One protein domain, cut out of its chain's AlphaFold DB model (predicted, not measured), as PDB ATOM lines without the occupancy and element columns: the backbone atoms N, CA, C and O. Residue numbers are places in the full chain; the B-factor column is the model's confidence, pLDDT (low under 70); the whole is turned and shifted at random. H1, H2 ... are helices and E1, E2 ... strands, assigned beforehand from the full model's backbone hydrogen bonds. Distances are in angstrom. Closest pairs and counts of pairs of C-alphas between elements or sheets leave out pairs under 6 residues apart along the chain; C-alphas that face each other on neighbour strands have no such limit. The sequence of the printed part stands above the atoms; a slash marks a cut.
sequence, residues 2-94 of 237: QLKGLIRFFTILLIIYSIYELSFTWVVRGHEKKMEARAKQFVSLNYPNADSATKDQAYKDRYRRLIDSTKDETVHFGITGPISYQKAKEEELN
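This is residues 2 to 94 of the 237 residues of an uncharacterized protein of Chitinophagaceae bacterium (UniProt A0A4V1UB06). A two-stranded hairpin, E1 and E2, and the short helix H3 lie beside the middle of one very long helix, H1, which makes the longest axis. H2 folds back slantwise from the far end of H1 towards the hairpin, and residues 2 to 19 of H1 stick out as a free arm. The printed part has 93 residues, in the order H1, H2, E1, E2, H3; the sheet E1 - E2 is antiparallel and the class is mostly helix. The whole is extended, with a radius of gyration of the C-alphas of 19.4 A and spans of 71 by 25 by 16 A.

Find C-alpha 74 at (32.862, 38.845, -25.436), where E1, residues 74 to 78, begins; E2 follows at residues 81 to 84, and H3 at residues 85 to 90. Go back to C-alpha 2 at (72.289, 42.645, -9.420); from there H1, residues 2 to 46, runs 67.0 A to C-alpha 46 at (16.569, 18.636, -37.935). H2, residues 52 to 69, is 25.6 A long.

In the hairpin E1 and E2, look for N 78 and O 81 at 2.9 A and N 83 and O 76 at 2.8 A, within hydrogen-bond range. The closest C-alphas of E1 and H1 are those of Val 75 and Val 27, 6.7 A apart. H3 touches H1 with H1's residues 24 to 31 alone, closest at the C-alphas of Ala 88 and Phe 24, 5.6 A, at a steep tilt of 51 degrees, opposite ways. H2 touches H1 with H1's residues 32 to 43 alone, closest at the C-alphas of Tyr 63 and Ala 39, 5.2 A, at a steep tilt of 52 degrees, opposite ways. H2 and H3 are apart. Every O i to N i+4 pair is within hydrogen-bond range in H2 and H3, and 39 of 41 in H1.

The C-alphas of Gln 2 and Asn 49, the two farthest apart, are 71.4 A apart. Without residues 2 to 19, which stand free, the body spans 49 by 21 by 14 A. The printed part has no cut, and the four links are tight. The mean pLDDT of the printed part is 89.1; look at residues 2 to 3 for values under 70.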
ATOM      1  N   GLN A   2      73.362  41.879  -8.754       64.19
ATOM      2  CA  GLN A   2      72.289  42.645  -9.420       64.19
ATOM      3  C   GLN A   2      71.861  42.080 -10.791       64.19
ATOM      4  O   GLN A   2      70.667  41.959 -11.044       64.19
ATOM      5  N   LEU A   3      72.806  41.617 -11.624       69.00
ATOM      6  CA  LEU A   3      72.485  40.997 -12.924       69.00
ATOM      7  C   LEU A   3      71.576  39.760 -12.789       69.00
ATOM      8  O   LEU A   3      70.673  39.559 -13.592       69.00
ATOM      9  N   LYS A   4      71.773  38.945 -11.740       75.19
ATOM     10  CA  LYS A   4      70.953  37.747 -11.479       75.19
ATOM     11  C   LYS A   4      69.527  38.105 -11.038       75.19
ATOM     12  O   LYS A   4      68.604  37.359 -11.348       75.19
ATOM     13  N   GLY A   5      69.349  39.222 -10.327       82.94
ATOM     14  CA  GLY A   5      68.029  39.739  -9.956       82.94
ATOM     15  C   GLY A   5      67.265  40.282 -11.163       82.94
ATOM     16  O   GLY A   5      66.092  39.965 -11.331       82.94
ATOM     17  N   LEU A   6      67.958  41.008 -12.045       88.88
ATOM     18  CA  LEU A   6      67.382  41.547 -13.277       88.88
ATOM     19  C   LEU A   6      66.925  40.434 -14.233       88.88
ATOM     20  O   LEU A   6      65.800  40.469 -14.721       88.88
ATOM     21  N   ILE A   7      67.757  39.405 -14.438       89.06
ATOM     22  CA  ILE A   7      67.400  38.250 -15.277       89.06
ATOM     23  C   ILE A   7      66.155  37.543 -14.721       89.06
ATOM     24  O   ILE A   7      65.215  37.304 -15.467       89.06
ATOM     25  N   ARG A   8      66.102  37.272 -13.407       87.56
ATOM     26  CA  ARG A   8      64.934  36.631 -12.770       87.56
ATOM     27  C   ARG A   8      63.653  37.451 -12.923       87.56
ATOM     28  O   ARG A   8      62.603  36.866 -13.162       87.56
ATOM     29  N   PHE A   9      63.738  38.776 -12.809       92.25
ATOM     30  CA  PHE A   9      62.598  39.666 -13.029       92.25
ATOM     31  C   PHE A   9      62.051  39.537 -14.458       92.25
ATOM     32  O   PHE A   9      60.862  39.277 -14.630       92.25
ATOM     33  N   PHE A  10      62.918  39.624 -15.473       93.50
ATOM     34  CA  PHE A  10      62.504  39.452 -16.870       93.50
ATOM     35  C   PHE A  10      61.975  38.045 -17.163       93.50
ATOM     36  O   PHE A  10      61.001  37.915 -17.896       93.50
ATOM     37  N   THR A  11      62.554  36.995 -16.573       94.06
ATOM     38  CA  THR A  11      62.045  35.624 -16.738       94.06
ATOM     39  C   THR A  11      60.637  35.468 -16.167       94.06
ATOM     40  O   THR A  11      59.784  34.883 -16.823       94.06
ATOM     41  N   ILE A  12      60.367  36.006 -14.973       94.75
ATOM     42  CA  ILE A  12      59.026  35.954 -14.368       94.75
ATOM     43  C   ILE A  12      58.022  36.732 -15.223       94.75
ATOM     44  O   ILE A  12      56.933  36.231 -15.487       94.75
ATOM     45  N   LEU A  13      58.398  37.925 -15.690       94.62
ATOM     46  CA  LEU A  13      57.551  38.738 -16.563       94.62
ATOM     47  C   LEU A  13      57.238  37.996 -17.871       94.62
ATOM     48  O   LEU A  13      56.076  37.918 -18.260       94.62
ATOM     49  N   LEU A  14      58.244  37.376 -18.496       94.12
ATOM     50  CA  LEU A  14      58.070  36.574 -19.707       94.12
ATOM     51  C   LEU A  14      57.136  35.384 -19.472       94.12
ATOM     52  O   LEU A  14      56.251  35.156 -20.284       94.12
ATOM     53  N   ILE A  15      57.272  34.665 -18.353       95.00
ATOM     54  CA  ILE A  15      56.372  33.549 -18.015       95.00
ATOM     55  C   ILE A  15      54.925  34.036 -17.877       95.00
ATOM     56  O   ILE A  15      54.017  33.408 -18.417       95.00
ATOM     57  N   ILE A  16      54.701  35.154 -17.178       94.06
ATOM     58  CA  ILE A  16      53.363  35.743 -17.028       94.06
ATOM     59  C   ILE A  16      52.794  36.117 -18.400       94.06
ATOM     60  O   ILE A  16      51.643  35.797 -18.692       94.06
ATOM     61  N   TYR A  17      53.609  36.742 -19.252       90.50
ATOM     62  CA  TYR A  17      53.216  37.107 -20.608       90.50
ATOM     63  C   TYR A  17      52.869  35.873 -21.454       90.50
ATOM     64  O   TYR A  17      51.818  35.835 -22.083       90.50
ATOM     65  N   SER A  18      53.684  34.817 -21.403       90.38
ATOM     66  CA  SER A  18      53.410  33.566 -22.115       90.38
ATOM     67  C   SER A  18      52.118  32.896 -21.653       90.38
ATOM     68  O   SER A  18      51.382  32.381 -22.486       90.38
ATOM     69  N   ILE A  19      51.817  32.900 -20.351       92.06
ATOM     70  CA  ILE A  19      50.549  32.360 -19.832       92.06
ATOM     71  C   ILE A  19      49.364  33.186 -20.340       92.06
ATOM     72  O   ILE A  19      48.333  32.615 -20.695       92.06
ATOM     73  N   TYR A  20      49.508  34.512 -20.393       89.56
ATOM     74  CA  TYR A  20      48.481  35.397 -20.932       89.56
ATOM     75  C   TYR A  20      48.200  35.106 -22.415       89.56
ATOM     76  O   TYR A  20      47.049  34.863 -22.764       89.56
ATOM     77  N   GLU A  21      49.231  35.004 -23.255       87.00
ATOM     78  CA  GLU A  21      49.103  34.600 -24.668       87.00
ATOM     79  C   GLU A  21      48.429  33.222 -24.822       87.00
ATOM     80  O   GLU A  21      47.486  33.033 -25.591       87.00
ATOM     81  N   LEU A  22      48.839  32.237 -24.015       89.81
ATOM     82  CA  LEU A  22      48.269  30.886 -24.077       89.81
ATOM     83  C   LEU A  22      46.796  30.838 -23.646       89.81
ATOM     84  O   LEU A  22      46.048  29.967 -24.098       89.81
ATOM     85  N   SER A  23      46.367  31.769 -22.790       90.94
ATOM     86  CA  SER A  23      44.988  31.824 -22.303       90.94
ATOM     87  C   SER A  23      43.977  32.068 -23.432       90.94
ATOM     88  O   SER A  23      42.913  31.443 -23.431       90.94
ATOM     89  N   PHE A  24      44.336  32.865 -24.448       90.25
ATOM     90  CA  PHE A  24      43.503  33.095 -25.634       90.25
ATOM     91  C   PHE A  24      43.197  31.800 -26.380       90.25
ATOM     92  O   PHE A  24      42.040  31.524 -26.696       90.25
ATOM     93  N   THR A  25      44.205  30.942 -26.548       88.81
ATOM     94  CA  THR A  25      44.057  29.636 -27.207       88.81
ATOM     95  C   THR A  25      43.020  28.761 -26.495       88.81
ATOM     96  O   THR A  25      42.212  28.083 -27.126       88.81
ATOM     97  N   TRP A  26      42.999  28.766 -25.160       90.00
ATOM     98  CA  TRP A  26      42.031  27.974 -24.395       90.00
ATOM     99  C   TRP A  26      40.613  28.527 -24.487       90.00
ATOM    100  O   TRP A  26      39.658  27.755 -24.606       90.00
ATOM    101  N   VAL A  27      40.473  29.849 -24.453       91.44
ATOM    102  CA  VAL A  27      39.178  30.528 -24.539       91.44
ATOM    103  C   VAL A  27      38.549  30.328 -25.914       91.44
ATOM    104  O   VAL A  27      37.384  29.937 -25.999       91.44
ATOM    105  N   VAL A  28      39.328  30.520 -26.979       90.06
ATOM    106  CA  VAL A  28      38.901  30.302 -28.367       90.06
ATOM    107  C   VAL A  28      38.426  28.868 -28.564       90.06
ATOM    108  O   VAL A  28      37.282  28.651 -28.962       90.06
ATOM    109  N   ARG A  29      39.243  27.878 -28.185       89.06
ATOM    110  CA  ARG A  29      38.865  26.457 -28.275       89.06
ATOM    111  C   ARG A  29      37.622  26.129 -27.456       89.06
ATOM    112  O   ARG A  29      36.803  25.308 -27.869       89.06
ATOM    113  N   GLY A  30      37.469  26.753 -26.288       91.31
ATOM    114  CA  GLY A  30      36.279  26.614 -25.452       91.31
ATOM    115  C   GLY A  30      35.014  27.122 -26.151       91.31
ATOM    116  O   GLY A  30      33.988  26.435 -26.146       91.31
ATOM    117  N   HIS A  31      35.096  28.294 -26.785       91.56
ATOM    118  CA  HIS A  31      33.996  28.884 -27.552       91.56
ATOM    119  C   HIS A  31      33.642  28.053 -28.787       91.56
ATOM    120  O   HIS A  31      32.476  27.702 -28.981       91.56
ATOM    121  N   GLU A  32      34.640  27.653 -29.574       90.06
ATOM    122  CA  GLU A  32      34.455  26.817 -30.767       90.06
ATOM    123  C   GLU A  32      33.805  25.474 -30.420       90.06
ATOM    124  O   GLU A  32      32.799  25.101 -31.025       90.06
ATOM    125  N   LYS A  33      34.271  24.795 -29.363       92.44
ATOM    126  CA  LYS A  33      33.679  23.532 -28.891       92.44
ATOM    127  C   LYS A  33      32.206  23.686 -28.494       92.44
ATOM    128  O   LYS A  33      31.392  22.786 -28.718       92.44
ATOM    129  N   LYS A  34      31.833  24.833 -27.916       92.62
ATOM    130  CA  LYS A  34      30.436  25.159 -27.586       92.62
ATOM    131  C   LYS A  34      29.597  25.356 -28.854       92.62
ATOM    132  O   LYS A  34      28.460  24.880 -28.901       92.62
ATOM    133  N   MET A  35      30.133  26.025 -29.876       93.62
ATOM    134  CA  MET A  35      29.446  26.204 -31.163       93.62
ATOM    135  C   MET A  35      29.329  24.897 -31.948       93.62
ATOM    136  O   MET A  35      28.270  24.615 -32.506       93.62
ATOM    137  N   GLU A  36      30.358  24.054 -31.914       91.81
ATOM    138  CA  GLU A  36      30.351  22.713 -32.495       91.81
ATOM    139  C   GLU A  36      29.254  21.846 -31.866       91.81
ATOM    140  O   GLU A  36      28.457  21.235 -32.582       91.81
ATOM    141  N   ALA A  37      29.140  21.838 -30.535       93.62
ATOM    142  CA  ALA A  37      28.083  21.103 -29.842       93.62
ATOM    143  C   ALA A  37      26.679  21.578 -30.261       93.62
ATOM    144  O   ALA A  37      25.802  20.757 -30.536       93.62
ATOM    145  N   ARG A  38      26.475  22.899 -30.380       93.31
ATOM    146  CA  ARG A  38      25.212  23.486 -30.864       93.31
ATOM    147  C   ARG A  38      24.914  23.109 -32.316       93.31
ATOM    148  O   ARG A  38      23.762  22.823 -32.642       93.31
ATOM    149  N   ALA A  39      25.921  23.103 -33.187       93.75
ATOM    150  CA  ALA A  39      25.765  22.703 -34.582       93.75
ATOM    151  C   ALA A  39      25.412  21.212 -34.701       93.75
ATOM    152  O   ALA A  39      24.448  20.870 -35.386       93.75
ATOM    153  N   LYS A  40      26.108  20.333 -33.969       93.00
ATOM    154  CA  LYS A  40      25.812  18.890 -33.927       93.00
ATOM    155  C   LYS A  40      24.404  18.610 -33.409       93.00
ATOM    156  O   LYS A  40      23.686  17.815 -34.008       93.00
ATOM    157  N   GLN A  41      23.987  19.297 -32.345       93.88
ATOM    158  CA  GLN A  41      22.631  19.180 -31.806       93.88
ATOM    159  C   GLN A  41      21.571  19.658 -32.809       93.88
ATOM    160  O   GLN A  41      20.520  19.043 -32.948       93.88
ATOM    161  N   PHE A  42      21.833  20.745 -33.538       93.75
ATOM    162  CA  PHE A  42      20.919  21.213 -34.577       93.75
ATOM    163  C   PHE A  42      20.753  20.171 -35.691       93.75
ATOM    164  O   PHE A  42      19.625  19.875 -36.084       93.75
ATOM    165  N   VAL A  43      21.850  19.581 -36.170       93.62
ATOM    166  CA  VAL A  43      21.795  18.564 -37.230       93.62
ATOM    167  C   VAL A  43      21.096  17.295 -36.759       93.62
ATOM    168  O   VAL A  43      20.260  16.769 -37.491       93.62
ATOM    169  N   SER A  44      21.368  16.827 -35.538       90.62
ATOM    170  CA  SER A  44      20.727  15.615 -35.014       90.62
ATOM    171  C   SER A  44      19.207  15.755 -34.880       90.62
ATOM    172  O   SER A  44      18.489  14.784 -35.111       90.62
ATOM    173  N   LEU A  45      18.714  16.955 -34.560       92.88
ATOM    174  CA  LEU A  45      17.284  17.236 -34.417       92.88
ATOM    175  C   LEU A  45      16.576  17.480 -35.758       92.88
ATOM    176  O   LEU A  45      15.445  17.040 -35.931       92.88
ATOM    177  N   ASN A  46      17.219  18.184 -36.695       93.50
ATOM    178  CA  ASN A  46      16.569  18.636 -37.935       93.50
ATOM    179  C   ASN A  46      16.811  17.703 -39.130       93.50
ATOM    180  O   ASN A  46      16.028  17.712 -40.076       93.50
ATOM    181  N   TYR A  47      17.861  16.878 -39.087       91.88
ATOM    182  CA  TYR A  47      18.236  15.962 -40.167       91.88
ATOM    183  C   TYR A  47      18.424  14.511 -39.679       91.88
ATOM    184  O   TYR A  47      19.394  13.865 -40.078       91.88
ATOM    185  N   PRO A  48      17.539  13.938 -38.836       89.56
ATOM    186  CA  PRO A  48      17.774  12.625 -38.222       89.56
ATOM    187  C   PRO A  48      17.944  11.497 -39.255       89.56
ATOM    188  O   PRO A  48      18.831  10.652 -39.109       89.56
ATOM    189  N   ASN A  49      17.173  11.542 -40.346       91.75
ATOM    190  CA  ASN A  49      17.122  10.499 -41.380       91.75
ATOM    191  C   ASN A  49      17.906  10.840 -42.658       91.75
ATOM    192  O   ASN A  49      17.818  10.103 -43.634       91.75
ATOM    193  N   ALA A  50      18.644  11.953 -42.675       89.38
ATOM    194  CA  ALA A  50      19.471  12.308 -43.823       89.38
ATOM    195  C   ALA A  50      20.715  11.406 -43.915       89.38
ATOM    196  O   ALA A  50      21.183  10.851 -42.909       89.38
ATOM    197  N   ASP A  51      21.250  11.277 -45.125       91.56
ATOM    198  CA  ASP A  51      22.514  10.604 -45.397       91.56
ATOM    199  C   ASP A  51      23.704  11.368 -44.784       91.56
ATOM    200  O   ASP A  51      23.585  12.507 -44.317       91.56
ATOM    201  N   SER A  52      24.871  10.719 -44.752       87.94
ATOM    202  CA  SER A  52      26.055  11.273 -44.090       87.94
ATOM    203  C   SER A  52      26.562  12.558 -44.746       87.94
ATOM    204  O   SER A  52      27.035  13.435 -44.026       87.94
ATOM    205  N   ALA A  53      26.459  12.691 -46.073       90.50
ATOM    206  CA  ALA A  53      26.959  13.870 -46.775       90.50
ATOM    207  C   ALA A  53      26.065  15.084 -46.495       90.50
ATOM    208  O   ALA A  53      26.561  16.146 -46.121       90.50
ATOM    209  N   THR A  54      24.742  14.905 -46.549       89.88
ATOM    210  CA  THR A  54      23.788  15.969 -46.196       89.88
ATOM    211  C   THR A  54      23.940  16.422 -44.740       89.88
ATOM    212  O   THR A  54      23.870  17.618 -44.449       89.88
ATOM    213  N   LYS A  55      24.175  15.490 -43.804       89.25
ATOM    214  CA  LYS A  55      24.419  15.821 -42.387       89.25
ATOM    215  C   LYS A  55      25.705  16.619 -42.191       89.25
ATOM    216  O   LYS A  55      25.692  17.578 -41.418       89.25
ATOM    217  N   ASP A  56      26.783  16.239 -42.874       88.19
ATOM    218  CA  ASP A  56      28.062  16.949 -42.797       88.19
ATOM    219  C   ASP A  56      27.945  18.372 -43.357       88.19
ATOM    220  O   ASP A  56      28.317  19.339 -42.693       88.19
ATOM    221  N   GLN A  57      27.309  18.527 -44.521       89.25
ATOM    222  CA  GLN A  57      27.071  19.842 -45.111       89.25
ATOM    223  C   GLN A  57      26.200  20.728 -44.205       89.25
ATOM    224  O   GLN A  57      26.563  21.869 -43.913       89.25
ATOM    225  N   ALA A  58      25.090  20.196 -43.680       90.19
ATOM    226  CA  ALA A  58      24.226  20.928 -42.755       90.19
ATOM    227  C   ALA A  58      24.958  21.326 -41.460       90.19
ATOM    228  O   ALA A  58      24.718  22.410 -40.917       90.19
ATOM    229  N   TYR A  59      25.865  20.470 -40.973       91.62
ATOM    230  CA  TYR A  59      26.722  20.762 -39.827       91.62
ATOM    231  C   TYR A  59      27.674  21.916 -40.135       91.62
ATOM    232  O   TYR A  59      27.666  22.904 -39.397       91.62
ATOM    233  N   LYS A  60      28.434  21.834 -41.236       88.06
ATOM    234  CA  LYS A  60      29.383  22.870 -41.670       88.06
ATOM    235  C   LYS A  60      28.691  24.222 -41.849       88.06
ATOM    236  O   LYS A  60      29.137  25.224 -41.287       88.06
ATOM    237  N   ASP A  61      27.547  24.245 -42.530       89.00
ATOM    238  CA  ASP A  61      26.766  25.464 -42.762       89.00
ATOM    239  C   ASP A  61      26.205  26.063 -41.470       89.00
ATOM    240  O   ASP A  61      26.103  27.288 -41.324       89.00
ATOM    241  N   ARG A  62      25.787  25.216 -40.523       91.88
ATOM    242  CA  ARG A  62      25.291  25.679 -39.225       91.88
ATOM    243  C   ARG A  62      26.428  26.203 -38.359       91.88
ATOM    244  O   ARG A  62      26.269  27.259 -37.750       91.88
ATOM    245  N   TYR A  63      27.545  25.485 -38.309       89.94
ATOM    246  CA  TYR A  63      28.725  25.864 -37.545       89.94
ATOM    247  C   TYR A  63      29.290  27.200 -38.032       89.94
ATOM    248  O   TYR A  63      29.431  28.120 -37.229       89.94
ATOM    249  N   ARG A  64      29.478  27.364 -39.351       87.19
ATOM    250  CA  ARG A  64      29.932  28.626 -39.958       87.19
ATOM    251  C   ARG A  64      29.038  29.799 -39.556       87.19
ATOM    252  O   ARG A  64      29.545  30.827 -39.124       87.19
ATOM    253  N   ARG A  65      27.712  29.633 -39.627       89.75
ATOM    254  CA  ARG A  65      26.754  30.677 -39.216       89.75
ATOM    255  C   ARG A  65      26.837  31.016 -37.729       89.75
ATOM    256  O   ARG A  65      26.712  32.180 -37.374       89.75
ATOM    257  N   LEU A  66      27.036  30.022 -36.862       90.56
ATOM    258  CA  LEU A  66      27.180  30.249 -35.422       90.56
ATOM    259  C   LEU A  66      28.452  31.036 -35.104       90.56
ATOM    260  O   LEU A  66      28.381  32.026 -34.378       90.56
ATOM    261  N   ILE A  67      29.583  30.626 -35.676       88.81
ATOM    262  CA  ILE A  67      30.863  31.317 -35.503       88.81
ATOM    263  C   ILE A  67      30.761  32.756 -36.010       88.81
ATOM    264  O   ILE A  67      31.107  33.675 -35.278       88.81
ATOM    265  N   ASP A  68      30.187  32.966 -37.196       86.94
ATOM    266  CA  ASP A  68      29.990  34.305 -37.760       86.94
ATOM    267  C   ASP A  68      29.094  35.188 -36.874       86.94
ATOM    268  O   ASP A  68      29.454  36.314 -36.544       86.94
ATOM    269  N   SER A  69      27.977  34.643 -36.377       90.62
ATOM    270  CA  SER A  69      27.054  35.374 -35.495       90.62
ATOM    271  C   SER A  69      27.602  35.685 -34.097       90.62
ATOM    272  O   SER A  69      27.012  36.492 -33.383       90.62
ATOM    273  N   THR A  70      28.692  35.031 -33.683       90.94
ATOM    274  CA  THR A  70      29.287  35.184 -32.343       90.94
ATOM    275  C   THR A  70      30.651  35.869 -32.376       90.94
ATOM    276  O   THR A  70      31.315  35.940 -31.345       90.94
ATOM    277  N   LYS A  71      31.057  36.431 -33.525       87.25
ATOM    278  CA  LYS A  71      32.327  37.160 -33.696       87.25
ATOM    279  C   LYS A  71      32.544  38.261 -32.663       87.25
ATOM    280  O   LYS A  71      33.635  38.365 -32.101       87.25
ATOM    281  N   ASP A  72      31.491  39.017 -32.379       90.06
ATOM    282  CA  ASP A  72      31.521  40.148 -31.451       90.06
ATOM    283  C   ASP A  72      31.170  39.756 -30.005       90.06
ATOM    284  O   ASP A  72      31.193  40.600 -29.107       90.06
ATOM    285  N   GLU A  73      30.854  38.480 -29.745       90.62
ATOM    286  CA  GLU A  73      30.581  38.002 -28.387       90.62
ATOM    287  C   GLU A  73      31.854  38.135 -27.545       90.62
ATOM    288  O   GLU A  73      32.943  37.730 -27.954       90.62
ATOM    289  N   THR A  74      31.733  38.730 -26.360       91.75
ATOM    290  CA  THR A  74      32.862  38.845 -25.436       91.75
ATOM    291  C   THR A  74      33.162  37.478 -24.836       91.75
ATOM    292  O   THR A  74      32.344  36.932 -24.098       91.75
ATOM    293  N   VAL A  75      34.345  36.945 -25.132       89.12
ATOM    294  CA  VAL A  75      34.790  35.627 -24.641       89.12
ATOM    295  C   VAL A  75      35.947  35.727 -23.653       89.12
ATOM    296  O   VAL A  75      36.178  34.791 -22.891       89.12
ATOM    297  N   HIS A  76      36.663  36.856 -23.634       88.62
ATOM    298  CA  HIS A  76      37.813  37.077 -22.761       88.62
ATOM    299  C   HIS A  76      37.844  38.509 -22.208       88.62
ATOM    300  O   HIS A  76      37.156  39.399 -22.706       88.62
ATOM    301  N   PHE A  77      38.677  38.744 -21.193       85.19
ATOM    302  CA  PHE A  77      38.963  40.073 -20.657       85.19
ATOM    303  C   PHE A  77      40.471  40.311 -20.677       85.19
ATOM    304  O   PHE A  77      41.235  39.559 -20.079       85.19
ATOM    305  N   GLY A  78      40.894  41.350 -21.389       81.19
ATOM    306  CA  GLY A  78      42.280  41.798 -21.409       81.19
ATOM    307  C   GLY A  78      42.519  42.972 -20.471       81.19
ATOM    308  O   GLY A  78      41.608  43.500 -19.835       81.19
ATOM    309  N   ILE A  79      43.765  43.441 -20.456       77.75
ATOM    310  CA  ILE A  79      44.200  44.595 -19.653       77.75
ATOM    311  C   ILE A  79      43.447  45.880 -20.057       77.75
ATOM    312  O   ILE A  79      43.225  46.759 -19.229       77.75
ATOM    313  N   THR A  80      43.027  45.983 -21.322       80.81
ATOM    314  CA  THR A  80      42.354  47.160 -21.893       80.81
ATOM    315  C   THR A  80      40.828  47.041 -21.971       80.81
ATOM    316  O   THR A  80      40.186  47.961 -22.472       80.81
ATOM    317  N   GLY A  81      40.234  45.951 -21.464       88.44
ATOM    318  CA  GLY A  81      38.781  45.753 -21.435       88.44
ATOM    319  C   GLY A  81      38.308  44.408 -22.011       88.44
ATOM    320  O   GLY A  81      39.106  43.475 -22.139       88.44
ATOM    321  N   PRO A  82      37.003  44.278 -22.324       90.44
ATOM    322  CA  PRO A  82      36.441  43.065 -22.913       90.44
ATOM    323  C   PRO A  82      37.039  42.786 -24.297       90.44
ATOM    324  O   PRO A  82      37.259  43.698 -25.094       90.44
ATOM    325  N   ILE A  83      37.297  41.512 -24.579       90.06
ATOM    326  CA  ILE A  83      37.858  41.023 -25.838       90.06
ATOM    327  C   ILE A  83      36.813  40.127 -26.509       90.06
ATOM    328  O   ILE A  83      36.325  39.158 -25.916       90.06
ATOM    329  N   SER A  84      36.467  40.471 -27.750       92.19
ATOM    330  CA  SER A  84      35.553  39.691 -28.582       92.19
ATOM    331  C   SER A  84      36.182  38.373 -29.026       92.19
ATOM    332  O   SER A  84      37.407  38.230 -29.039       92.19
ATOM    333  N   TYR A  85      35.353  37.410 -29.423       89.38
ATOM    334  CA  TYR A  85      35.817  36.148 -29.993       89.38
ATOM    335  C   TYR A  85      36.762  36.363 -31.175       89.38
ATOM    336  O   TYR A  85      37.832  35.764 -31.205       89.38
ATOM    337  N   GLN A  86      36.408  37.262 -32.097       87.38
ATOM    338  CA  GLN A  86      37.235  37.570 -33.261       87.38
ATOM    339  C   GLN A  86      38.641  38.030 -32.852       87.38
ATOM    340  O   GLN A  86      39.635  37.503 -33.338       87.38
ATOM    341  N   LYS A  87      38.729  38.953 -31.889       88.44
ATOM    342  CA  LYS A  87      40.019  39.447 -31.406       88.44
ATOM    343  C   LYS A  87      40.792  38.372 -30.639       88.44
ATOM    344  O   LYS A  87      41.991  38.231 -30.826       88.44
ATOM    345  N   ALA A  88      40.122  37.580 -29.802       88.88
ATOM    346  CA  ALA A  88      40.764  36.463 -29.106       88.88
ATOM    347  C   ALA A  88      41.304  35.404 -30.083       88.88
ATOM    348  O   ALA A  88      42.319  34.781 -29.796       88.88
ATOM    349  N   LYS A  89      40.637  35.209 -31.230       86.44
ATOM    350  CA  LYS A  89      41.070  34.307 -32.303       86.44
ATOM    351  C   LYS A  89      42.319  34.816 -33.022       86.44
ATOM    352  O   LYS A  89      43.169  34.014 -33.386       86.44
ATOM    353  N   GLU A  90      42.443  36.126 -33.209       85.06
ATOM    354  CA  GLU A  90      43.629  36.756 -33.809       85.06
ATOM    355  C   GLU A  90      44.874  36.652 -32.914       85.06
ATOM    356  O   GLU A  90      45.982  36.528 -33.435       85.06
ATOM    357  N   GLU A  91      44.673  36.644 -31.593       86.75
ATOM    358  CA  GLU A  91      45.708  36.449 -30.561       86.75
ATOM    359  C   GLU A  91      45.918  34.958 -30.204       86.75
ATOM    360  O   GLU A  91      46.689  34.624 -29.306       86.75
ATOM    361  N   GLU A  92      45.212  34.022 -30.856       85.75
ATOM    362  CA  GLU A  92      45.449  32.592 -30.644       85.75
ATOM    363  C   GLU A  92      46.857  32.214 -31.125       85.75
ATOM    364  O   GLU A  92      47.355  32.702 -32.142       85.75
ATOM    365  N   LEU A  93      47.496  31.286 -30.407       81.75
ATOM    366  CA  LEU A  93      48.810  30.796 -30.783       81.75
ATOM    367  C   LEU A  93      48.756  30.115 -32.157       81.75
ATOM    368  O   LEU A  93      48.063  29.111 -32.349       81.75
ATOM    369  N   ASN A  94      49.544  30.635 -33.096       76.00
ATOM    370  CA  ASN A  94      49.701  30.046 -34.415       76.00
ATOM    371  C   ASN A  94      50.486  28.736 -34.302       76.00
ATOM    372  O   ASN A  94      51.692  28.722 -34.058       76.00
TER     373      ASN A  94